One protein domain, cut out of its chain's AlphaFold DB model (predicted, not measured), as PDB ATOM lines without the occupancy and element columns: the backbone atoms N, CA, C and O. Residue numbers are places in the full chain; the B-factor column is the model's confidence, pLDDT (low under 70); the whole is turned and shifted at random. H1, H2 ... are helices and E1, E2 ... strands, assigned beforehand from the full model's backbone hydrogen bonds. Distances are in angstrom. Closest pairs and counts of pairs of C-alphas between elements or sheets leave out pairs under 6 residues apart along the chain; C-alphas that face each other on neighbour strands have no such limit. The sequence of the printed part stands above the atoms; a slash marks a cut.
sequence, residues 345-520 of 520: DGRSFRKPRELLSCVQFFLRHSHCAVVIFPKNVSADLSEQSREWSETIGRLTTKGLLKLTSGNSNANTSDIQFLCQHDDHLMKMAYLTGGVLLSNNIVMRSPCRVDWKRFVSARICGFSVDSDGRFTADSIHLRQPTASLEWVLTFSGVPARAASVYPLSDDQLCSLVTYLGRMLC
ATOM      1  N   ASP A 345      50.898 -28.235 182.286       94.50
ATOM      2  CA  ASP A 345      50.606 -29.048 181.101       94.50
ATOM      3  C   ASP A 345      49.918 -30.349 181.518       94.50
ATOM      4  O   ASP A 345      50.553 -31.286 182.012       94.50
ATOM      5  N   GLY A 346      48.609 -30.421 181.283       94.12
ATOM      6  CA  GLY A 346      47.793 -31.561 181.677       94.12
ATOM      7  C   GLY A 346      48.199 -32.886 181.025       94.12
ATOM      8  O   GLY A 346      48.025 -33.935 181.641       94.12
ATOM      9  N   ARG A 347      48.821 -32.866 179.836       91.44
ATOM     10  CA  ARG A 347      49.285 -34.095 179.157       91.44
ATOM     11  C   ARG A 347      50.429 -34.778 179.899       91.44
ATOM     12  O   ARG A 347      50.738 -35.932 179.614       91.44
ATOM     13  N   SER A 348      51.101 -34.062 180.800       92.38
ATOM     14  CA  SER A 348      52.238 -34.590 181.561       92.38
ATOM     15  C   SER A 348      51.825 -35.610 182.628       92.38
ATOM     16  O   SER A 348      52.696 -36.234 183.229       92.38
ATOM     17  N   PHE A 349      50.523 -35.804 182.851       92.69
ATOM     18  CA  PHE A 349      49.981 -36.699 183.869       92.69
ATOM     19  C   PHE A 349      49.345 -37.928 183.231       92.69
ATOM     20  O   PHE A 349      48.596 -37.819 182.260       92.69
ATOM     21  N   ARG A 350      49.618 -39.107 183.801       89.38
ATOM     22  CA  ARG A 350      49.027 -40.372 183.337       89.38
ATOM     23  C   ARG A 350      47.842 -40.794 184.189       89.38
ATOM     24  O   ARG A 350      46.942 -41.467 183.686       89.38
ATOM     25  N   LYS A 351      47.818 -40.380 185.458       91.81
ATOM     26  CA  LYS A 351      46.720 -40.667 186.381       91.81
ATOM     27  C   LYS A 351      46.047 -39.376 186.859       91.81
ATOM     28  O   LYS A 351      46.739 -38.404 187.163       91.81
ATOM     29  N   PRO A 352      44.716 -39.375 187.029       93.06
ATOM     30  CA  PRO A 352      43.990 -38.201 187.511       93.06
ATOM     31  C   PRO A 352      44.411 -37.800 188.935       93.06
ATOM     32  O   PRO A 352      44.537 -36.613 189.228       93.06
ATOM     33  N   ARG A 353      44.725 -38.773 189.805       92.38
ATOM     34  CA  ARG A 353      45.249 -38.518 191.161       92.38
ATOM     35  C   ARG A 353      46.567 -37.740 191.171       92.38
ATOM     36  O   ARG A 353      46.758 -36.888 192.035       92.38
ATOM     37  N   GLU A 354      47.457 -38.000 190.214       93.75
ATOM     38  CA  GLU A 354      48.734 -37.283 190.084       93.75
ATOM     39  C   GLU A 354      48.479 -35.805 189.742       93.75
ATOM     40  O   GLU A 354      49.053 -34.909 190.363       93.75
ATOM     41  N   LEU A 355      47.549 -35.548 188.812       95.12
ATOM     42  CA  LEU A 355      47.136 -34.196 188.431       95.12
ATOM     43  C   LEU A 355      46.507 -33.443 189.611       95.12
ATOM     44  O   LEU A 355      46.860 -32.294 189.879       95.12
ATOM     45  N   LEU A 356      45.594 -34.089 190.338       94.94
ATOM     46  CA  LEU A 356      44.949 -33.506 191.517       94.94
ATOM     47  C   LEU A 356      45.965 -33.166 192.612       94.94
ATOM     48  O   LEU A 356      45.905 -32.076 193.181       94.94
ATOM     49  N   SER A 357      46.923 -34.063 192.859       93.75
ATOM     50  CA  SER A 357      47.994 -33.859 193.840       93.75
ATOM     51  C   SER A 357      48.902 -32.692 193.449       93.75
ATOM     52  O   SER A 357      49.230 -31.866 194.298       93.75
ATOM     53  N   CYS A 358      49.230 -32.558 192.159       95.44
ATOM     54  CA  CYS A 358      49.961 -31.407 191.625       95.44
ATOM     55  C   CYS A 358      49.225 -30.088 191.892       95.44
ATOM     56  O   CYS A 358      49.796 -29.153 192.453       95.44
ATOM     57  N   VAL A 359      47.951 -29.986 191.506       95.56
ATOM     58  CA  VAL A 359      47.183 -28.746 191.702       95.56
ATOM     59  C   VAL A 359      47.056 -28.431 193.192       95.56
ATOM     60  O   VAL A 359      47.298 -27.297 193.606       95.56
ATOM     61  N   GLN A 360      46.747 -29.432 194.019       94.06
ATOM     62  CA  GLN A 360      46.640 -29.254 195.464       94.06
ATOM     63  C   GLN A 360      47.961 -28.790 196.091       94.06
ATOM     64  O   GLN A 360      47.934 -27.927 196.970       94.06
ATOM     65  N   PHE A 361      49.102 -29.323 195.642       93.00
ATOM     66  CA  PHE A 361      50.424 -28.904 196.101       93.00
ATOM     67  C   PHE A 361      50.608 -27.393 195.928       93.00
ATOM     68  O   PHE A 361      50.886 -26.699 196.902       93.00
ATOM     69  N   PHE A 362      50.373 -26.852 194.732       93.69
ATOM     70  CA  PHE A 362      50.558 -25.420 194.486       93.69
ATOM     71  C   PHE A 362      49.568 -24.546 195.257       93.69
ATOM     72  O   PHE A 362      49.974 -23.537 195.836       93.69
ATOM     73  N   LEU A 363      48.300 -24.955 195.345       92.56
ATOM     74  CA  LEU A 363      47.298 -24.208 196.108       92.56
ATOM     75  C   LEU A 363      47.631 -24.162 197.608       92.56
ATOM     76  O   LEU A 363      47.496 -23.108 198.223       92.56
ATOM     77  N   ARG A 364      48.130 -25.260 198.199       91.50
ATOM     78  CA  ARG A 364      48.594 -25.284 199.604       91.50
ATOM     79  C   ARG A 364      49.748 -24.320 199.860       91.50
ATOM     80  O   ARG A 364      49.846 -23.761 200.944       91.50
ATOM     81  N   HIS A 365      50.579 -24.095 198.851       88.94
ATOM     82  CA  HIS A 365      51.677 -23.136 198.898       88.94
ATOM     83  C   HIS A 365      51.261 -21.751 198.378       88.94
ATOM     84  O   HIS A 365      52.118 -20.952 198.016       88.94
ATOM     85  N   SER A 366      49.962 -21.435 198.342       89.50
ATOM     86  CA  SER A 366      49.417 -20.133 197.919       89.50
ATOM     87  C   SER A 366      49.808 -19.689 196.504       89.50
ATOM     88  O   SER A 366      49.869 -18.493 196.222       89.50
ATOM     89  N   HIS A 367      50.073 -20.635 195.602       91.00
ATOM     90  CA  HIS A 367      50.252 -20.352 194.179       91.00
ATOM     91  C   HIS A 367      48.924 -20.455 193.430       91.00
ATOM     92  O   HIS A 367      48.109 -21.336 193.695       91.00
ATOM     93  N   CYS A 368      48.742 -19.596 192.427       93.75
ATOM     94  CA  CYS A 368      47.640 -19.704 191.473       93.75
ATOM     95  C   CYS A 368      48.021 -20.711 190.385       93.75
ATOM     96  O   CYS A 368      48.811 -20.382 189.497       93.75
ATOM     97  N   ALA A 369      47.474 -21.924 190.449       95.44
ATOM     98  CA  ALA A 369      47.733 -22.975 189.469       95.44
ATOM     99  C   ALA A 369      46.543 -23.167 188.521       95.44
ATOM    100  O   ALA A 369      45.394 -23.236 188.964       95.44
ATOM    101  N   VAL A 370      46.820 -23.287 187.223       97.06
ATOM    102  CA  VAL A 370      45.825 -23.666 186.214       97.06
ATOM    103  C   VAL A 370      46.363 -24.794 185.350       97.06
ATOM    104  O   VAL A 370      47.485 -24.736 184.852       97.06
ATOM    105  N   VAL A 371      45.547 -25.823 185.161       97.25
ATOM    106  CA  VAL A 371      45.824 -26.921 184.239       97.25
ATOM    107  C   VAL A 371      45.323 -26.533 182.864       97.25
ATOM    108  O   VAL A 371      44.170 -26.144 182.705       97.25
ATOM    109  N   ILE A 372      46.161 -26.668 181.850       95.38
ATOM    110  CA  ILE A 372      45.752 -26.499 180.461       95.38
ATOM    111  C   ILE A 372      45.802 -27.873 179.806       95.38
ATOM    112  O   ILE A 372      46.829 -28.550 179.828       95.38
ATOM    113  N   PHE A 373      44.671 -28.296 179.251       90.50
ATOM    114  CA  PHE A 373      44.492 -29.629 178.687       90.50
ATOM    115  C   PHE A 373      44.019 -29.528 177.232       90.50
ATOM    116  O   PHE A 373      43.134 -28.723 176.933       90.50
ATOM    117  N   PRO A 374      44.556 -30.327 176.300       88.38
ATOM    118  CA  PRO A 374      44.033 -30.364 174.944       88.38
ATOM    119  C   PRO A 374      42.659 -31.053 174.883       88.38
ATOM    120  O   PRO A 374      42.485 -32.137 175.438       88.38
ATOM    121  N   LYS A 375      41.667 -30.437 174.219       86.44
ATOM    122  CA  LYS A 375      40.269 -30.918 174.246       86.44
ATOM    123  C   LYS A 375      40.087 -32.339 173.687       86.44
ATOM    124  O   LYS A 375      39.340 -33.110 174.277       86.44
ATOM    125  N   ASN A 376      40.756 -32.693 172.594       82.31
ATOM    126  CA  ASN A 376      40.733 -34.052 172.030       82.31
ATOM    127  C   ASN A 376      41.296 -35.084 173.021       82.31
ATOM    128  O   ASN A 376      40.587 -36.006 173.387       82.31
ATOM    129  N   VAL A 377      42.492 -34.846 173.569       82.88
ATOM    130  CA  VAL A 377      43.115 -35.747 174.552       82.88
ATOM    131  C   VAL A 377      42.239 -35.874 175.799       82.88
ATOM    132  O   VAL A 377      42.114 -36.952 176.370       82.88
ATOM    133  N   SER A 378      41.591 -34.784 176.220       82.88
ATOM    134  CA  SER A 378      40.652 -34.826 177.342       82.88
ATOM    135  C   SER A 378      39.425 -35.694 177.053       82.88
ATOM    136  O   SER A 378      38.956 -36.376 177.961       82.88
ATOM    137  N   ALA A 379      38.921 -35.688 175.814       83.81
ATOM    138  CA  ALA A 379      37.796 -36.520 175.403       83.81
ATOM    139  C   ALA A 379      38.208 -37.996 175.395       83.81
ATOM    140  O   ALA A 379      37.565 -38.792 176.072       83.81
ATOM    141  N   ASP A 380      39.344 -38.317 174.772       84.12
ATOM    142  CA  ASP A 380      39.870 -39.683 174.701       84.12
ATOM    143  C   ASP A 380      40.088 -40.278 176.104       84.12
ATOM    144  O   ASP A 380      39.644 -41.385 176.401       84.12
ATOM    145  N   LEU A 381      40.716 -39.522 177.014       86.19
ATOM    146  CA  LEU A 381      40.925 -39.963 178.398       86.19
ATOM    147  C   LEU A 381      39.610 -40.126 179.169       86.19
ATOM    148  O   LEU A 381      39.489 -41.037 179.989       86.19
ATOM    149  N   SER A 382      38.634 -39.251 178.921       87.00
ATOM    150  CA  SER A 382      37.322 -39.307 179.578       87.00
ATOM    151  C   SER A 382      36.487 -40.494 179.102       87.00
ATOM    152  O   SER A 382      35.747 -41.070 179.898       87.00
ATOM    153  N   GLU A 383      36.614 -40.879 177.831       87.56
ATOM    154  CA  GLU A 383      35.995 -42.087 177.280       87.56
ATOM    155  C   GLU A 383      36.653 -43.357 177.832       87.56
ATOM    156  O   GLU A 383      35.969 -44.330 178.148       87.56
ATOM    157  N   GLN A 384      37.976 -43.334 178.007       89.00
ATOM    158  CA  GLN A 384      38.744 -44.473 178.510       89.00
ATOM    159  C   GLN A 384      38.628 -44.669 180.027       89.00
ATOM    160  O   GLN A 384      38.816 -45.783 180.520       89.00
ATOM    161  N   SER A 385      38.346 -43.610 180.793       92.94
ATOM    162  CA  SER A 385      38.304 -43.673 182.253       92.94
ATOM    163  C   SER A 385      37.279 -42.719 182.858       92.94
ATOM    164  O   SER A 385      37.360 -41.493 182.739       92.94
ATOM    165  N   ARG A 386      36.361 -43.301 183.639       92.12
ATOM    166  CA  ARG A 386      35.397 -42.552 184.456       92.12
ATOM    167  C   ARG A 386      36.089 -41.601 185.437       92.12
ATOM    168  O   ARG A 386      35.603 -40.495 185.642       92.12
ATOM    169  N   GLU A 387      37.216 -42.016 186.016       93.25
ATOM    170  CA  GLU A 387      37.975 -41.202 186.974       93.25
ATOM    171  C   GLU A 387      38.562 -39.952 186.299       93.25
ATOM    172  O   GLU A 387      38.523 -38.856 186.865       93.25
ATOM    173  N   TRP A 388      39.045 -40.087 185.057       94.31
ATOM    174  CA  TRP A 388      39.502 -38.956 184.248       94.31
ATOM    175  C   TRP A 388      38.356 -38.014 183.883       94.31
ATOM    176  O   TRP A 388      38.487 -36.808 184.090       94.31
ATOM    177  N   SER A 389      37.230 -38.555 183.413       93.50
ATOM    178  CA  SER A 389      36.032 -37.774 183.077       93.50
ATOM    179  C   SER A 389      35.546 -36.934 184.262       93.50
ATOM    180  O   SER A 389      35.349 -35.720 184.155       93.50
ATOM    181  N   GLU A 390      35.450 -37.555 185.439       94.25
ATOM    182  CA  GLU A 390      35.048 -36.883 186.669       94.25
ATOM    183  C   GLU A 390      36.063 -35.822 187.113       94.25
ATOM    184  O   GLU A 390      35.679 -34.709 187.480       94.25
ATOM    185  N   THR A 391      37.358 -36.132 187.034       95.12
ATOM    186  CA  THR A 391      38.433 -35.203 187.402       95.12
ATOM    187  C   THR A 391      38.456 -33.976 186.494       95.12
ATOM    188  O   THR A 391      38.465 -32.846 186.986       95.12
ATOM    189  N   ILE A 392      38.412 -34.176 185.175       94.56
ATOM    190  CA  ILE A 392      38.401 -33.095 184.183       94.56
ATOM    191  C   ILE A 392      37.147 -32.240 184.351       94.56
ATOM    192  O   ILE A 392      37.254 -31.012 184.407       94.56
ATOM    193  N   GLY A 393      35.973 -32.866 184.488       93.81
ATOM    194  CA  GLY A 393      34.710 -32.163 184.701       93.81
ATOM    195  C   GLY A 393      34.756 -31.279 185.947       93.81
ATOM    196  O   GLY A 393      34.532 -30.072 185.864       93.81
ATOM    197  N   ARG A 394      35.150 -31.849 187.091       94.88
ATOM    198  CA  ARG A 394      35.237 -31.137 188.375       94.88
ATOM    199  C   ARG A 394      36.246 -29.987 188.350       94.88
ATOM    200  O   ARG A 394      35.916 -28.884 188.789       94.88
ATOM    201  N   LEU A 395      37.449 -30.201 187.810       95.75
ATOM    202  CA  LEU A 395      38.455 -29.139 187.695       95.75
ATOM    203  C   LEU A 395      38.007 -28.022 186.740       95.75
ATOM    204  O   LEU A 395      38.255 -26.850 187.025       95.75
ATOM    205  N   THR A 396      37.301 -28.361 185.656       94.69
ATOM    206  CA  THR A 396      36.731 -27.377 184.721       94.69
ATOM    207  C   THR A 396      35.657 -26.532 185.400       94.69
ATOM    208  O   THR A 396      35.700 -25.308 185.317       94.69
ATOM    209  N   THR A 397      34.724 -27.152 186.133       94.25
ATOM    210  CA  THR A 397      33.673 -26.433 186.876       94.25
ATOM    211  C   THR A 397      34.253 -25.497 187.932       94.25
ATOM    212  O   THR A 397      33.714 -24.420 188.173       94.25
ATOM    213  N   LYS A 398      35.369 -25.882 188.558       93.81
ATOM    214  CA  LYS A 398      36.098 -25.029 189.503       93.81
ATOM    215  C   LYS A 398      37.021 -24.017 188.829       93.81
ATOM    216  O   LYS A 398      37.697 -23.299 189.556       93.81
ATOM    217  N   GLY A 399      37.074 -23.974 187.494       93.31
ATOM    218  CA  GLY A 399      37.941 -23.109 186.685       93.31
ATOM    219  C   GLY A 399      39.446 -23.316 186.916       93.31
ATOM    220  O   GLY A 399      40.252 -22.451 186.589       93.31
ATOM    221  N   LEU A 400      39.828 -24.464 187.485       95.69
ATOM    222  CA  LEU A 400      41.221 -24.873 187.690       95.69
ATOM    223  C   LEU A 400      41.795 -25.604 186.472       95.69
ATOM    224  O   LEU A 400      42.999 -25.846 186.415       95.69
ATOM    225  N   LEU A 401      40.944 -25.963 185.509       96.06
ATOM    226  CA  LEU A 401      41.332 -26.580 184.250       96.06
ATOM    227  C   LEU A 401      40.714 -25.832 183.070       96.06
ATOM    228  O   LEU A 401      39.518 -25.535 183.055       96.06
ATOM    229  N   LYS A 402      41.538 -25.567 182.054       94.94
ATOM    230  CA  LYS A 402      41.143 -24.976 180.781       94.94
ATOM    231  C   LYS A 402      41.378 -25.953 179.640       94.94
ATOM    232  O   LYS A 402      42.498 -26.405 179.417       94.94
ATOM    233  N   LEU A 403      40.325 -26.220 178.873       90.94
ATOM    234  CA  LEU A 403      40.426 -26.989 177.638       90.94
ATOM    235  C   LEU A 403      40.830 -26.075 176.479       90.94
ATOM    236  O   LEU A 403      40.131 -25.101 176.185       90.94
ATOM    237  N   THR A 404      41.935 -26.386 175.800       86.38
ATOM    238  CA  THR A 404      42.307 -25.710 174.553       86.38
ATOM    239  C   THR A 404      41.524 -26.320 173.404       86.38
ATOM    240  O   THR A 404      41.512 -27.540 173.230       86.38
ATOM    241  N   SER A 405      40.873 -25.474 172.607       71.69
ATOM    242  CA  SER A 405      40.199 -25.895 171.384       71.69
ATOM    243  C   SER A 405      41.204 -26.557 170.446       71.69
ATOM    244  O   SER A 405      42.131 -25.903 169.975       71.69
ATOM    245  N   GLY A 406      41.014 -27.844 170.165       56.25
ATOM    246  CA  GLY A 406      41.550 -28.428 168.946       56.25
ATOM    247  C   GLY A 406      40.655 -28.021 167.804       56.25
ATOM    248  O   GLY A 406      39.440 -28.197 167.896       56.25
ATOM    249  N   ASN A 407      41.236 -27.459 166.747       50.09
ATOM    250  CA  ASN A 407      40.529 -27.405 165.482       50.09
ATOM    251  C   ASN A 407      40.297 -28.854 165.057       50.09
ATOM    252  O   ASN A 407      41.176 -29.491 164.488       50.09
ATOM    253  N   SER A 408      39.093 -29.357 165.313       46.44
ATOM    254  CA  SER A 408      38.579 -30.635 164.814       46.44
ATOM    255  C   SER A 408      38.348 -30.610 163.299       46.44
ATOM    256  O   SER A 408      37.537 -31.366 162.772       46.44
ATOM    257  N   ASN A 409      39.034 -29.720 162.579       47.53
ATOM    258  CA  ASN A 409      39.139 -29.826 161.143       47.53
ATOM    259  C   ASN A 409      39.999 -31.060 160.903       47.53
ATOM    260  O   ASN A 409      41.177 -31.053 161.265       47.53
ATOM    261  N   ALA A 410      39.409 -32.083 160.288       50.62
ATOM    262  CA  ALA A 410      39.998 -33.389 159.971       50.62
ATOM    263  C   ALA A 410      41.328 -33.348 159.178       50.62
ATOM    264  O   ALA A 410      41.884 -34.389 158.849       50.62
ATOM    265  N   ASN A 411      41.849 -32.151 158.887       50.06
ATOM    266  CA  ASN A 411      43.085 -31.887 158.158       50.06
ATOM    267  C   ASN A 411      44.220 -31.344 159.046       50.06
ATOM    268  O   ASN A 411      45.311 -31.092 158.541       50.06
ATOM    269  N   THR A 412      43.982 -31.106 160.340       56.22
ATOM    270  CA  THR A 412      45.042 -30.668 161.261       56.22
ATOM    271  C   THR A 412      45.783 -31.910 161.735       56.22
ATOM    272  O   THR A 412      45.192 -32.749 162.406       56.22
ATOM    273  N   SER A 413      47.058 -32.052 161.375       65.94
ATOM    274  CA  SER A 413      47.859 -33.174 161.871       65.94
ATOM    275  C   SER A 413      48.019 -33.088 163.392       65.94
ATOM    276  O   SER A 413      48.099 -31.987 163.950       65.94
ATOM    277  N   ASP A 414      48.136 -34.237 164.061       65.94
ATOM    278  CA  ASP A 414      48.359 -34.306 165.514       65.94
ATOM    279  C   ASP A 414      49.543 -33.433 165.955       65.94
ATOM    280  O   ASP A 414      49.506 -32.783 166.996       65.94
ATOM    281  N   ILE A 415      50.574 -33.328 165.113       66.81
ATOM    282  CA  ILE A 415      51.754 -32.489 165.349       66.81
ATOM    283  C   ILE A 415      51.390 -31.002 165.386       66.81
ATOM    284  O   ILE A 415      51.828 -30.283 166.282       66.81
ATOM    285  N   GLN A 416      50.600 -30.516 164.427       71.88
ATOM    286  CA  GLN A 416      50.203 -29.109 164.384       71.88
ATOM    287  C   GLN A 416      49.332 -28.749 165.589       71.88
ATOM    288  O   GLN A 416      49.480 -27.669 166.161       71.88
ATOM    289  N   PHE A 417      48.473 -29.674 166.008       73.25
ATOM    290  CA  PHE A 417      47.676 -29.523 167.211       73.25
ATOM    291  C   PHE A 417      48.538 -29.462 168.486       73.25
ATOM    292  O   PHE A 417      48.358 -28.567 169.314       73.25
ATOM    293  N   LEU A 418      49.514 -30.365 168.628       74.31
ATOM    294  CA  LEU A 418      50.447 -30.356 169.759       74.31
ATOM    295  C   LEU A 418      51.257 -29.054 169.813       74.31
ATOM    296  O   LEU A 418      51.397 -28.481 170.891       74.31
ATOM    297  N   CYS A 419      51.708 -28.535 168.666       76.75
ATOM    298  CA  CYS A 419      52.387 -27.238 168.589       76.75
ATOM    299  C   CYS A 419      51.488 -26.079 169.051       76.75
ATOM    300  O   CYS A 419      51.938 -25.224 169.806       76.75
ATOM    301  N   GLN A 420      50.209 -26.055 168.654       81.75
ATOM    302  CA  GLN A 420      49.265 -25.013 169.091       81.75
ATOM    303  C   GLN A 420      49.009 -25.051 170.599       81.75
ATOM    304  O   GLN A 420      48.873 -24.008 171.241       81.75
ATOM    305  N   HIS A 421      48.938 -26.250 171.174       86.94
ATOM    306  CA  HIS A 421      48.803 -26.408 172.614       86.94
ATOM    307  C   HIS A 421      50.065 -25.935 173.353       86.94
ATOM    308  O   HIS A 421      49.957 -25.176 174.317       86.94
ATOM    309  N   ASP A 422      51.253 -26.307 172.871       87.81
ATOM    310  CA  ASP A 422      52.532 -25.835 173.415       87.81
ATOM    311  C   ASP A 422      52.639 -24.301 173.335       87.81
ATOM    312  O   ASP A 422      53.061 -23.653 174.295       87.81
ATOM    313  N   ASP A 423      52.188 -23.698 172.233       87.38
ATOM    314  CA  ASP A 423      52.130 -22.243 172.067       87.38
ATOM    315  C   ASP A 423      51.200 -21.592 173.088       87.38
ATOM    316  O   ASP A 423      51.549 -20.563 173.669       87.38
ATOM    317  N   HIS A 424      50.040 -22.196 173.349       89.19
ATOM    318  CA  HIS A 424      49.113 -21.712 174.366       89.19
ATOM    319  C   HIS A 424      49.745 -21.764 175.763       89.19
ATOM    320  O   HIS A 424      49.703 -20.770 176.490       89.19
ATOM    321  N   LEU A 425      50.368 -22.888 176.131       91.94
ATOM    322  CA  LEU A 425      51.081 -23.045 177.403       91.94
ATOM    323  C   LEU A 425      52.163 -21.968 177.571       91.94
ATOM    324  O   LEU A 425      52.205 -21.268 178.586       91.94
ATOM    325  N   MET A 426      53.009 -21.797 176.550       90.19
ATOM    326  CA  MET A 426      54.102 -20.828 176.568       90.19
ATOM    327  C   MET A 426      53.599 -19.386 176.626       90.19
ATOM    328  O   MET A 426      54.114 -18.593 177.415       90.19
ATOM    329  N   LYS A 427      52.571 -19.048 175.840       90.19
ATOM    330  CA  LYS A 427      51.931 -17.729 175.851       90.19
ATOM    331  C   LYS A 427      51.379 -17.397 177.233       90.19
ATOM    332  O   LYS A 427      51.602 -16.298 177.735       90.19
ATOM    333  N   MET A 428      50.702 -18.348 177.873       92.88
ATOM    334  CA  MET A 428      50.114 -18.141 179.194       92.88
ATOM    335  C   MET A 428      51.168 -17.915 180.281       92.88
ATOM    336  O   MET A 428      51.025 -16.993 181.092       92.88
ATOM    337  N   ALA A 429      52.244 -18.702 180.274       91.25
ATOM    338  CA  ALA A 429      53.367 -18.502 181.187       91.25
ATOM    339  C   ALA A 429      54.063 -17.152 180.934       91.25
ATOM    340  O   ALA A 429      54.344 -16.419 181.880       91.25
ATOM    341  N   TYR A 430      54.267 -16.778 179.668       88.44
ATOM    342  CA  TYR A 430      54.872 -15.501 179.285       88.44
ATOM    343  C   TYR A 430      54.053 -14.292 179.759       88.44
ATOM    344  O   TYR A 430      54.570 -13.442 180.482       88.44
ATOM    345  N   LEU A 431      52.761 -14.229 179.414       88.38
ATOM    346  CA  LEU A 431      51.900 -13.084 179.738       88.38
ATOM    347  C   LEU A 431      51.769 -12.868 181.254       88.38
ATOM    348  O   LEU A 431      51.749 -11.733 181.730       88.38
ATOM    349  N   THR A 432      51.714 -13.950 182.029       88.88
ATOM    350  CA  THR A 432      51.573 -13.865 183.492       88.88
ATOM    351  C   THR A 432      52.899 -13.731 184.237       88.88
ATOM    352  O   THR A 432      52.922 -13.576 185.458       88.88
ATOM    353  N   GLY A 433      54.029 -13.790 183.529       87.25
ATOM    354  CA  GLY A 433      55.335 -13.875 184.169       87.25
ATOM    355  C   GLY A 433      55.536 -15.179 184.967       87.25
ATOM    356  O   GLY A 433      56.393 -15.215 185.857       87.25
ATOM    357  N   GLY A 434      54.715 -16.196 184.691       89.88
ATOM    358  CA  GLY A 434      54.543 -17.418 185.468       89.88
ATOM    359  C   GLY A 434      55.581 -18.505 185.194       89.88
ATOM    360  O   GLY A 434      56.534 -18.319 184.434       89.88
ATOM    361  N   VAL A 435      55.367 -19.650 185.836       91.31
ATOM    362  CA  VAL A 435      56.151 -20.882 185.681       91.31
ATOM    363  C   VAL A 435      55.346 -21.882 184.869       91.31
ATOM    364  O   VAL A 435      54.137 -22.012 185.059       91.31
ATOM    365  N   LEU A 436      56.018 -22.590 183.968       92.44
ATOM    366  CA  LEU A 436      55.424 -23.660 183.183       92.44
ATOM    367  C   LEU A 436      55.862 -25.008 183.739       92.44
ATOM    368  O   LEU A 436      57.048 -25.312 183.783       92.44
ATOM    369  N   LEU A 437      54.904 -25.824 184.146       93.38
ATOM    370  CA  LEU A 437      55.147 -27.161 184.654       93.38
ATOM    371  C   LEU A 437      54.811 -28.189 183.570       93.38
ATOM    372  O   LEU A 437      53.643 -28.338 183.202       93.38
ATOM    373  N   SER A 438      55.818 -28.883 183.041       91.69
ATOM    374  CA  SER A 438      55.625 -29.905 182.006       91.69
ATOM    375  C   SER A 438      56.806 -30.869 181.932       91.69
ATOM    376  O   SER A 438      57.960 -30.448 181.974       91.69
ATOM    377  N   ASN A 439      56.499 -32.149 181.718       89.44
ATOM    378  CA  ASN A 439      57.475 -33.189 181.375       89.44
ATOM    379  C   ASN A 439      57.494 -33.504 179.867       89.44
ATOM    380  O   ASN A 439      58.342 -34.264 179.405       89.44
ATOM    381  N   ASN A 440      56.567 -32.924 179.097       81.62
ATOM    382  CA  ASN A 440      56.311 -33.283 177.700       81.62
ATOM    383  C   ASN A 440      56.608 -32.160 176.702       81.62
ATOM    384  O   ASN A 440      56.485 -32.379 175.497       81.62
ATOM    385  N   ILE A 441      56.970 -30.959 177.163       70.75
ATOM    386  CA  ILE A 441      57.117 -29.818 176.262       70.75
ATOM    387  C   ILE A 441      58.217 -30.040 175.238       70.75
ATOM    388  O   ILE A 441      59.405 -30.200 175.542       70.75
ATOM    389  N   VAL A 442      57.812 -29.939 173.977       63.59
ATOM    390  CA  VAL A 442      58.722 -29.959 172.853       63.59
ATOM    391  C   VAL A 442      58.982 -28.507 172.480       63.59
ATOM    392  O   VAL A 442      58.258 -27.895 171.702       63.59
ATOM    393  N   MET A 443      60.097 -27.945 172.957       62.56
ATOM    394  CA  MET A 443      60.550 -26.587 172.593       62.56
ATOM    395  C   MET A 443      60.845 -26.394 171.082       62.56
ATOM    396  O   MET A 443      61.510 -25.436 170.690       62.56
ATOM    397  N   ARG A 444      60.410 -27.298 170.198       57.75
ATOM    398  CA  ARG A 444      60.526 -27.187 168.738       57.75
ATOM    399  C   ARG A 444      59.348 -26.448 168.094       57.75
ATOM    400  O   ARG A 444      59.423 -26.218 166.892       57.75
ATOM    401  N   SER A 445      58.322 -26.064 168.858       58.78
ATOM    402  CA  SER A 445      57.198 -25.283 168.324       58.78
ATOM    403  C   SER A 445      57.686 -23.984 167.650       58.78
ATOM    404  O   SER A 445      58.605 -23.345 168.185       58.78
ATOM    405  N   PRO A 446      57.088 -23.553 166.518       56.12
ATOM    406  CA  PRO A 446      57.354 -22.265 165.860       56.12
ATOM    407  C   PRO A 446      56.850 -21.040 166.656       56.12
ATOM    408  O   PRO A 446      56.579 -19.988 166.080       56.12
ATOM    409  N   CYS A 447      56.735 -21.163 167.979       64.75
ATOM    410  CA  CYS A 447      56.416 -20.088 168.910       64.75
ATOM    411  C   CYS A 447      57.317 -18.855 168.750       64.75
ATOM    412  O   CYS A 447      58.474 -18.931 168.317       64.75
ATOM    413  N   ARG A 448      56.795 -17.702 169.193       73.56
ATOM    414  CA  ARG A 448      57.570 -16.460 169.281       73.56
ATOM    415  C   ARG A 448      58.849 -16.695 170.086       73.56
ATOM    416  O   ARG A 448      58.819 -17.250 171.186       73.56
ATOM    417  N   VAL A 449      59.970 -16.229 169.536       76.50
ATOM    418  CA  VAL A 449      61.311 -16.403 170.117       76.50
ATOM    419  C   VAL A 449      61.370 -15.881 171.554       76.50
ATOM    420  O   VAL A 449      61.978 -16.527 172.407       76.50
ATOM    421  N   ASP A 450      60.679 -14.779 171.841       76.50
ATOM    422  CA  ASP A 450      60.655 -14.156 173.168       76.50
ATOM    423  C   ASP A 450      59.956 -15.042 174.203       76.50
ATOM    424  O   ASP A 450      60.481 -15.243 175.299       76.50
ATOM    425  N   TRP A 451      58.824 -15.658 173.836       84.06
ATOM    426  CA  TRP A 451      58.112 -16.600 174.706       84.06
ATOM    427  C   TRP A 451      58.990 -17.801 175.011       84.06
ATOM    428  O   TRP A 451      59.172 -18.168 176.166       84.06
ATOM    429  N   LYS A 452      59.603 -18.373 173.974       79.19
ATOM    430  CA  LYS A 452      60.498 -19.517 174.120       79.19
ATOM    431  C   LYS A 452      61.690 -19.194 175.012       79.19
ATOM    432  O   LYS A 452      62.037 -19.993 175.879       79.19
ATOM    433  N   ARG A 453      62.319 -18.032 174.816       79.00
ATOM    434  CA  ARG A 453      63.455 -17.583 175.626       79.00
ATOM    435  C   ARG A 453      63.047 -17.435 177.088       79.00
ATOM    436  O   ARG A 453      63.715 -18.010 177.944       79.00
ATOM    437  N   PHE A 454      61.940 -16.747 177.350       80.75
ATOM    438  CA  PHE A 454      61.396 -16.555 178.691       80.75
ATOM    439  C   PHE A 454      61.051 -17.886 179.373       80.75
ATOM    440  O   PHE A 454      61.557 -18.193 180.451       80.75
ATOM    441  N   VAL A 455      60.237 -18.714 178.718       79.69
ATOM    442  CA  VAL A 455      59.735 -19.972 179.280       79.69
ATOM    443  C   VAL A 455      60.859 -20.981 179.476       79.69
ATOM    444  O   VAL A 455      60.852 -21.703 180.464       79.69
ATOM    445  N   SER A 456      61.879 -21.000 178.612       79.06
ATOM    446  CA  SER A 456      63.025 -21.906 178.778       79.06
ATOM    447  C   SER A 456      63.798 -21.702 180.087       79.06
ATOM    448  O   SER A 456      64.502 -22.611 180.521       79.06
ATOM    449  N   ALA A 457      63.671 -20.530 180.715       77.69
ATOM    450  CA  ALA A 457      64.251 -20.227 182.020       77.69
ATOM    451  C   ALA A 457      63.285 -20.479 183.193       77.69
ATOM    452  O   ALA A 457      63.694 -20.362 184.341       77.69
ATOM    453  N   ARG A 458      62.010 -20.783 182.921       80.94
ATOM    454  CA  ARG A 458      60.936 -20.947 183.918       80.94
ATOM    455  C   ARG A 458      60.065 -22.170 183.644       80.94
ATOM    456  O   ARG A 458      58.889 -22.192 183.999       80.94
ATOM    457  N   ILE A 459      60.640 -23.168 182.981       86.62
ATOM    458  CA  ILE A 459      60.029 -24.479 182.824       86.62
ATOM    459  C   ILE A 459      60.561 -25.403 183.915       86.62
ATOM    460  O   ILE A 459      61.773 -25.519 184.103       86.62
ATOM    461  N   CYS A 460      59.651 -26.046 184.631       87.50
ATOM    462  CA  CYS A 460      59.961 -27.031 185.654       87.50
ATOM    463  C   CYS A 460      59.444 -28.396 185.215       87.50
ATOM    464  O   CYS A 460      58.319 -28.518 184.721       87.50
ATOM    465  N   GLY A 461      60.282 -29.410 185.420       88.88
ATOM    466  CA  GLY A 461      59.821 -30.790 185.405       88.88
ATOM    467  C   GLY A 461      59.180 -31.134 186.741       88.88
ATOM    468  O   GLY A 461      59.129 -30.312 187.660       88.88
ATOM    469  N   PHE A 462      58.698 -32.357 186.855       91.00
ATOM    470  CA  PHE A 462      58.220 -32.890 188.118       91.00
ATOM    471  C   PHE A 462      58.257 -34.409 188.128       91.00
ATOM    472  O   PHE A 462      58.232 -35.067 187.083       91.00
ATOM    473  N   SER A 463      58.204 -34.952 189.331       90.88
ATOM    474  CA  SER A 463      58.050 -36.370 189.600       90.88
ATOM    475  C   SER A 463      56.883 -36.592 190.562       90.88
ATOM    476  O   SER A 463      56.511 -35.722 191.354       90.88
ATOM    477  N   VAL A 464      56.261 -37.763 190.451       88.62
ATOM    478  CA  VAL A 464      55.259 -38.230 191.407       88.62
ATOM    479  C   VAL A 464      55.710 -39.594 191.896       88.62
ATOM    480  O   VAL A 464      55.987 -40.475 191.078       88.62
ATOM    481  N   ASP A 465      55.855 -39.740 193.209       86.44
ATOM    482  CA  ASP A 465      56.307 -40.993 193.808       86.44
ATOM    483  C   ASP A 465      55.197 -42.062 193.831       86.44
ATOM    484  O   ASP A 465      54.056 -41.837 193.410       86.44
ATOM    485  N   SER A 466      55.539 -43.262 194.306       82.38
ATOM    486  CA  SER A 466      54.592 -44.379 194.430       82.38
ATOM    487  C   SER A 466      53.417 -44.078 195.358       82.38
ATOM    488  O   SER A 466      52.342 -44.647 195.169       82.38
ATOM    489  N   ASP A 467      53.611 -43.173 196.317       80.31
ATOM    490  CA  ASP A 467      52.610 -42.768 197.303       80.31
ATOM    491  C   ASP A 467      51.719 -41.632 196.771       80.31
ATOM    492  O   ASP A 467      50.829 -41.142 197.468       80.31
ATOM    493  N   GLY A 468      51.937 -41.210 195.520       76.44
ATOM    494  CA  GLY A 468      51.195 -40.135 194.875       76.44
ATOM    495  C   GLY A 468      51.645 -38.737 195.302       76.44
ATOM    496  O   GLY A 468      50.959 -37.761 194.988       76.44
ATOM    497  N   ARG A 469      52.776 -38.599 196.003       84.25
ATOM    498  CA  ARG A 469      53.305 -37.292 196.398       84.25
ATOM    499  C   ARG A 469      53.967 -36.626 195.208       84.25
ATOM    500  O   ARG A 469      54.882 -37.157 194.580       84.25
ATOM    501  N   PHE A 470      53.488 -35.427 194.926       90.25
ATOM    502  CA  PHE A 470      53.999 -34.582 193.865       90.25
ATOM    503  C   PHE A 470      55.234 -33.801 194.334       90.25
ATOM    504  O   PHE A 470      55.190 -33.151 195.379       90.25
ATOM    505  N   THR A 471      56.293 -33.813 193.522       87.56
ATOM    506  CA  THR A 471      57.503 -33.002 193.712       87.56
ATOM    507  C   THR A 471      57.828 -32.259 192.421       87.56
ATOM    508  O   THR A 471      57.959 -32.871 191.363       87.56
ATOM    509  N   ALA A 472      57.954 -30.932 192.490       85.44
ATOM    510  CA  ALA A 472      58.414 -30.131 191.358       85.44
ATOM    511  C   ALA A 472      59.948 -30.114 191.310       85.44
ATOM    512  O   ALA A 472      60.603 -29.821 192.310       85.44
ATOM    513  N   ASP A 473      60.507 -30.369 190.130       79.38
ATOM    514  CA  ASP A 473      61.942 -30.510 189.917       79.38
ATOM    515  C   ASP A 473      62.508 -29.291 189.172       79.38
ATOM    516  O   ASP A 473      62.091 -28.944 188.061       79.38
ATOM    517  N   SER A 474      63.530 -28.663 189.761       65.38
ATOM    518  CA  SER A 474      64.292 -27.568 189.139       65.38
ATOM    519  C   SER A 474      65.336 -28.058 188.122       65.38
ATOM    520  O   SER A 474      65.985 -27.252 187.458       65.38
ATOM    521  N   ILE A 475      65.483 -29.381 187.956       52.88
ATOM    522  CA  ILE A 475      66.583 -30.055 187.239       52.88
ATOM    523  C   ILE A 475      66.690 -29.631 185.759       52.88
ATOM    524  O   ILE A 475      67.771 -29.677 185.173       52.88
ATOM    525  N   HIS A 476      65.594 -29.185 185.140       52.41
ATOM    526  CA  HIS A 476      65.582 -28.746 183.737       52.41
ATOM    527  C   HIS A 476      65.916 -27.269 183.525       52.41
ATOM    528  O   HIS A 476      65.996 -26.811 182.379       52.41
ATOM    529  N   LEU A 477      66.156 -26.518 184.597       54.72
ATOM    530  CA  LEU A 477      66.600 -25.142 184.473       54.72
ATOM    531  C   LEU A 477      68.039 -25.142 183.975       54.72
ATOM    532  O   LEU A 477      68.918 -25.816 184.509       54.72
ATOM    533  N   ARG A 478      68.311 -24.311 182.967       50.16
ATOM    534  CA  ARG A 478      69.676 -24.062 182.470       50.16
ATOM    535  C   ARG A 478      70.640 -23.562 183.557       50.16
ATOM    536  O   ARG A 478      71.835 -23.464 183.294       50.16
ATOM    537  N   GLN A 479      70.127 -23.235 184.742       55.38
ATOM    538  CA  GLN A 479      70.878 -22.820 185.913       55.38
ATOM    539  C   GLN A 479      70.627 -23.812 187.063       55.38
ATOM    540  O   GLN A 479      69.633 -23.677 187.774       55.38
ATOM    541  N   PRO A 480      71.521 -24.797 187.271       49.00
ATOM    542  CA  PRO A 480      71.373 -25.830 188.304       49.00
ATOM    543  C   PRO A 480      71.409 -25.303 189.754       49.00
ATOM    544  O   PRO A 480      71.285 -26.086 190.688       49.00
ATOM    545  N   THR A 481      71.581 -23.994 189.957       53.09
ATOM    546  CA  THR A 481      71.646 -23.335 191.272       53.09
ATOM    547  C   THR A 481      70.357 -22.614 191.668       53.09
ATOM    548  O   THR A 481      70.279 -22.096 192.778       53.09
ATOM    549  N   ALA A 482      69.354 -22.538 190.789       59.69
ATOM    550  CA  ALA A 482      68.082 -21.906 191.121       59.69
ATOM    551  C   ALA A 482      67.259 -22.824 192.040       59.69
ATOM    552  O   ALA A 482      66.869 -23.927 191.642       59.69
ATOM    553  N   SER A 483      66.991 -22.374 193.269       72.50
ATOM    554  CA  SER A 483      66.055 -23.064 194.158       72.50
ATOM    555  C   SER A 483      64.651 -23.040 193.547       72.50
ATOM    556  O   SER A 483      64.283 -22.106 192.830       72.50
ATOM    557  N   LEU A 484      63.839 -24.059 193.835       75.31
ATOM    558  CA  LEU A 484      62.439 -24.085 193.400       75.31
ATOM    559  C   LEU A 484      61.686 -22.827 193.871       75.31
ATOM    560  O   LEU A 484      60.895 -22.262 193.124       75.31
ATOM    561  N   GLU A 485      61.992 -22.352 195.077       79.50
ATOM    562  CA  GLU A 485      61.455 -21.109 195.630       79.50
ATOM    563  C   GLU A 485      61.792 -19.895 194.761       79.50
ATOM    564  O   GLU A 485      60.896 -19.119 194.436       79.50
ATOM    565  N   TRP A 486      63.040 -19.760 194.304       76.06
ATOM    566  CA  TRP A 486      63.442 -18.674 193.406       76.06
ATOM    567  C   TRP A 486      62.659 -18.701 192.089       76.06
ATOM    568  O   TRP A 486      62.249 -17.665 191.571       76.06
ATOM    569  N   VAL A 487      62.406 -19.894 191.548       78.56
ATOM    570  CA  VAL A 487      61.651 -20.046 190.296       78.56
ATOM    571  C   VAL A 487      60.196 -19.684 190.498       78.56
ATOM    572  O   VAL A 487      59.607 -19.037 189.640       78.56
ATOM    573  N   LEU A 488      59.617 -20.095 191.623       85.12
ATOM    574  CA  LEU A 488      58.216 -19.882 191.957       85.12
ATOM    575  C   LEU A 488      57.932 -18.476 192.495       85.12
ATOM    576  O   LEU A 488      56.759 -18.113 192.628       85.12
ATOM    577  N   THR A 489      58.964 -17.671 192.757       83.75
ATOM    578  CA  THR A 489      58.826 -16.310 193.274       83.75
ATOM    579  C   THR A 489      59.412 -15.243 192.344       83.75
ATOM    580  O   THR A 489      60.208 -15.497 191.438       83.75
ATOM    581  N   PHE A 490      58.939 -14.015 192.504       77.94
ATOM    582  CA  PHE A 490      59.440 -12.818 191.860       77.94
ATOM    583  C   PHE A 490      60.530 -12.216 192.752       77.94
ATOM    584  O   PHE A 490      60.251 -11.807 193.872       77.94
ATOM    585  N   SER A 491      61.753 -12.122 192.232       65.38
ATOM    586  CA  SER A 491      62.924 -11.527 192.897       65.38
ATOM    587  C   SER A 491      62.942  -9.986 192.885       65.38
ATOM    588  O   SER A 491      63.895  -9.376 193.357       65.38
ATOM    589  N   GLY A 492      61.916  -9.337 192.326       62.44
ATOM    590  CA  GLY A 492      61.836  -7.885 192.154       62.44
ATOM    591  C   GLY A 492      60.527  -7.467 191.481       62.44
ATOM    592  O   GLY A 492      59.637  -8.299 191.298       62.44
ATOM    593  N   VAL A 493      60.396  -6.189 191.091       54.81
ATOM    594  CA  VAL A 493      59.194  -5.699 190.386       54.81
ATOM    595  C   VAL A 493      59.110  -6.370 189.015       54.81
ATOM    596  O   VAL A 493      59.926  -6.083 188.138       54.81
ATOM    597  N   PRO A 494      58.132  -7.251 188.789       58.78
ATOM    598  CA  PRO A 494      58.163  -8.092 187.613       58.78
ATOM    599  C   PRO A 494      57.596  -7.383 186.394       58.78
ATOM    600  O   PRO A 494      56.483  -6.860 186.421       58.78
ATOM    601  N   ALA A 495      58.341  -7.435 185.292       63.16
ATOM    602  CA  ALA A 495      57.801  -7.135 183.976       63.16
ATOM    603  C   ALA A 495      56.847  -8.273 183.571       63.16
ATOM    604  O   ALA A 495      57.283  -9.367 183.211       63.16
ATOM    605  N   ARG A 496      55.537  -8.037 183.702       74.19
ATOM    606  CA  ARG A 496      54.470  -8.965 183.293       74.19
ATOM    607  C   ARG A 496      53.238  -8.203 182.808       74.19
ATOM    608  O   ARG A 496      52.912  -7.136 183.335       74.19
ATOM    609  N   ALA A 497      52.545  -8.784 181.833       78.56
ATOM    610  CA  ALA A 497      51.306  -8.249 181.269       78.56
ATOM    611  C   ALA A 497      50.155  -8.293 182.271       78.56
ATOM    612  O   ALA A 497      49.368  -7.355 182.407       78.56
ATOM    613  N   ALA A 498      50.070  -9.428 182.959       83.75
ATOM    614  CA  ALA A 498      48.997  -9.769 183.860       83.75
ATOM    615  C   ALA A 498      49.571 -10.304 185.169       83.75
ATOM    616  O   ALA A 498      50.525 -11.080 185.187       83.75
ATOM    617  N   SER A 499      48.955  -9.896 186.267       86.25
ATOM    618  CA  SER A 499      49.209 -10.408 187.605       86.25
ATOM    619  C   SER A 499      48.018 -11.267 188.019       86.25
ATOM    620  O   SER A 499      46.876 -10.826 187.881       86.25
ATOM    621  N   VAL A 500      48.277 -12.483 188.502       88.44
ATOM    622  CA  VAL A 500      47.239 -13.429 188.933       88.44
ATOM    623  C   VAL A 500      47.347 -13.631 190.438       88.44
ATOM    624  O   VAL A 500      48.399 -14.042 190.923       88.44
ATOM    625  N   TYR A 501      46.257 -13.384 191.158       87.62
ATOM    626  CA  TYR A 501      46.196 -13.443 192.615       87.62
ATOM    627  C   TYR A 501      45.117 -14.426 193.074       87.62
ATOM    628  O   TYR A 501      44.081 -14.554 192.410       87.62
ATOM    629  N   PRO A 502      45.304 -15.083 194.230       85.44
ATOM    630  CA  PRO A 502      44.215 -15.809 194.861       85.44
ATOM    631  C   PRO A 502      43.047 -14.853 195.151       85.44
ATOM    632  O   PRO A 502      43.243 -13.656 195.368       85.44
ATOM    633  N   LEU A 503      41.818 -15.376 195.113       78.19
ATOM    634  CA  LEU A 503      40.623 -14.575 195.382       78.19
ATOM    635  C   LEU A 503      40.565 -14.130 196.858       78.19
ATOM    636  O   LEU A 503      40.381 -12.950 197.141       78.19
ATOM    637  N   SER A 504      40.768 -15.082 197.775       84.69
ATOM    638  CA  SER A 504      40.917 -14.916 199.229       84.69
ATOM    639  C   SER A 504      41.499 -16.198 199.845       84.69
ATOM    640  O   SER A 504      41.426 -17.266 199.224       84.69
ATOM    641  N   ASP A 505      42.039 -16.115 201.066       84.69
ATOM    642  CA  ASP A 505      42.573 -17.284 201.784       84.69
ATOM    643  C   ASP A 505      41.486 -18.337 202.059       84.69
ATOM    644  O   ASP A 505      41.727 -19.531 201.877       84.69
ATOM    645  N   ASP A 506      40.262 -17.914 202.388       87.31
ATOM    646  CA  ASP A 506      39.126 -18.816 202.624       87.31
ATOM    647  C   ASP A 506      38.723 -19.580 201.358       87.31
ATOM    648  O   ASP A 506      38.481 -20.791 201.387       87.31
ATOM    649  N   GLN A 507      38.682 -18.895 200.212       85.31
ATOM    650  CA  GLN A 507      38.372 -19.538 198.934       85.31
ATOM    651  C   GLN A 507      39.481 -20.501 198.511       85.31
ATOM    652  O   GLN A 507      39.188 -21.587 198.005       85.31
ATOM    653  N   LEU A 508      40.743 -20.151 198.762       86.56
ATOM    654  CA  LEU A 508      41.874 -21.034 198.510       86.56
ATOM    655  C   LEU A 508      41.822 -22.281 199.407       86.56
ATOM    656  O   LEU A 508      41.940 -23.399 198.904       86.56
ATOM    657  N   CYS A 509      41.558 -22.118 200.706       89.19
ATOM    658  CA  CYS A 509      41.376 -23.226 201.649       89.19
ATOM    659  C   CYS A 509      40.203 -24.131 201.250       89.19
ATOM    660  O   CYS A 509      40.303 -25.360 201.316       89.19
ATOM    661  N   SER A 510      39.106 -23.538 200.774       90.75
ATOM    662  CA  SER A 510      37.951 -24.264 200.244       90.75
ATOM    663  C   SER A 510      38.319 -25.103 199.015       90.75
ATOM    664  O   SER A 510      37.974 -26.285 198.955       90.75
ATOM    665  N   LEU A 511      39.095 -24.554 198.072       90.69
ATOM    666  CA  LEU A 511      39.599 -25.300 196.912       90.69
ATOM    667  C   LEU A 511      40.549 -26.430 197.324       90.69
ATOM    668  O   LEU A 511      40.395 -27.555 196.853       90.69
ATOM    669  N   VAL A 512      41.486 -26.176 198.242       92.06
ATOM    670  CA  VAL A 512      42.408 -27.202 198.763       92.06
ATOM    671  C   VAL A 512      41.642 -28.350 199.425       92.06
ATOM    672  O   VAL A 512      41.959 -29.520 199.185       92.06
ATOM    673  N   THR A 513      40.623 -28.026 200.223       92.38
ATOM    674  CA  THR A 513      39.757 -29.005 200.897       92.38
ATOM    675  C   THR A 513      38.936 -29.798 199.886       92.38
ATOM    676  O   THR A 513      38.837 -31.019 199.990       92.38
ATOM    677  N   TYR A 514      38.382 -29.122 198.877       92.25
ATOM    678  CA  TYR A 514      37.642 -29.755 197.791       92.25
ATOM    679  C   TYR A 514      38.506 -30.772 197.037       92.25
ATOM    680  O   TYR A 514      38.083 -31.914 196.877       92.25
ATOM    681  N   LEU A 515      39.731 -30.398 196.651       90.81
ATOM    682  CA  LEU A 515      40.670 -31.321 196.004       90.81
ATOM    683  C   LEU A 515      41.078 -32.469 196.932       90.81
ATOM    684  O   LEU A 515      41.209 -33.598 196.475       90.81
ATOM    685  N   GLY A 516      41.213 -32.211 198.238       88.75
ATOM    686  CA  GLY A 516      41.476 -33.257 199.230       88.75
ATOM    687  C   GLY A 516      40.397 -34.338 199.235       88.75
ATOM    688  O   GLY A 516      40.718 -35.516 199.194       88.75
ATOM    689  N   ARG A 517      39.119 -33.942 199.168       90.75
ATOM    690  CA  ARG A 517      37.987 -34.881 199.068       90.75
ATOM    691  C   ARG A 517      37.931 -35.652 197.750       90.75
ATOM    692  O   ARG A 517      37.206 -36.630 197.676       90.75
ATOM    693  N   MET A 518      38.611 -35.186 196.703       88.56
ATOM    694  CA  MET A 518      38.710 -35.916 195.435       88.56
ATOM    695  C   MET A 518      39.829 -36.961 195.439       88.56
ATOM    696  O   MET A 518      39.827 -37.842 194.586       88.56
ATOM    697  N   LEU A 519      40.806 -36.818 196.336       85.25
ATOM    698  CA  LEU A 519      41.943 -37.731 196.459       85.25
ATOM    699  C   LEU A 519      41.651 -38.917 197.391       85.25
ATOM    700  O   LEU A 519      42.264 -39.973 197.219       85.25
ATOM    701  N   CYS A 520      40.748 -38.733 198.358       80.31
ATOM    702  CA  CYS A 520      40.184 -39.786 199.206       80.31
ATOM    703  C   CYS A 520      39.126 -40.580 198.439       80.31
ATOM    704  O   CYS A 520      39.170 -41.826 198.528       80.31
TER     705      CYS A 520
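This is residues 345 to 520 of the 520 residues of the protein "RNase NYN domain-containing protein" of Trichuris muris (UniProt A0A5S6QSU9). A two-stranded sheet, E1 E2, lies in the middle with helices on both sides of it: H1 and the helical hairpin H2 H3 on one side, the long helix H4 on the other. A second sheet, E3 E4 E5, makes a wall with H1 packed on it; H7 packs on H1 from outside, H5 packs crosswise on H4, and the short H6 and E6 lie among the loops between E5 and H7. The 176 printed residues hold seven named helices and six named strands, in the order H1 E1 H2 H3 E2 H4 E3 H5 E4 E5 H6 E6 H7. The class is mixed, helices and strands; E1 E2 is parallel, and the sheet E3 E4 E5, in that order, is mixed. The whole is compact, with a radius of gyration of the C-alphas of 16.1 A and spans of 44 by 44 by 32 A.

Begin with the sheet of E3, residues 435 to 437, E4, residues 459 to 464, and E5, residues 470 to 473. E3 and E4 are parallel, with N 460 and O 436 2.8 A apart, within hydrogen-bond range. E4 and E5 form an antiparallel hairpin, with N 463 and O 471 at 2.9 A. The pairing is staggered: E4 pairs with E3 over residues 459 to 460 and with E5 over 461 to 464. H1, residues 352 to 364, is on this sheet at a height of 9.1 A, over E4 and E5, and the two make two layers, a helix on one face of a sheet. On the local plane H1 and E4 stand at 62 degrees, only just across. The closest C-alphas of H1 and E5 are those of Cys 358 and Phe 470, 5.6 A. Next look at E1, residues 369 to 374, and E2, residues 401 to 404, which are parallel, with N 402 and O 371 at 2.8 A. H2, residues 375 to 384, and H3, residues 386 to 397, lie between them in the chain and form a strand-helix-strand unit, two parallel neighbour strands joined through helices, with a right-handed crossover. H2 and H3 touch at Ser 382 and Ser 389, whose C-alphas are 4.0 A apart, opposite ways at 38 degrees, only just a steep tilt. H3 touches H1 with residues 387 to 391 alone; the closest C-alphas, of Pro 352 and Trp 388, are 5.6 A apart. H7, residues 505 to 519, touches H1 at a shallow tilt of 22 degrees, opposite ways, with C-alphas 360 and 512 closest at 5.7 A. H4, residues 414 to 432, only grazes the sheet E3 E4 E5 with residues 425 to 430; its closest C-alpha pair to E1 is His 421 and Pro 374, 6.6 A. H5, residues 449 to 456, is about perpendicular to H4 at 80 degrees and touches it, with C-alphas 430 and 451 closest at 5.7 A. E3, H5 and E4 form a second right-handed unit. H6, residues 484 to 488, grazes the same sheet and touches no helix. E6, residues 498 to 501, pairs with no named strand; C-alphas 498 and 432 are 4.9 A apart, the closest of E6 and H4. In H1 to H7 every O i to N i+4 pair is within hydrogen-bond range.

Find C-alpha 352 at (43.990, -38.201, 187.511), where H1 begins; it runs 18.3 A. H4 runs 27.4 A from C-alpha 414 at (48.359, -34.306, 165.514). H7 runs 21.1 A and ends at C-alpha 519, at (41.943, -37.731, 196.459). E1 spans 16.7 A and E4 16.9 A.

The two C-alphas farthest apart, of Asn 411 and Asp 506, are 46.5 A apart. The printed part has no cut and ends at residue 520, the chain's last. The link E3 to H5, 11 residues, is long. Look for pLDDT under 70 at residues 406 to 415, 442 to 447, 474 to 482 and 491 to 495; the mean of the printed part is 82.3.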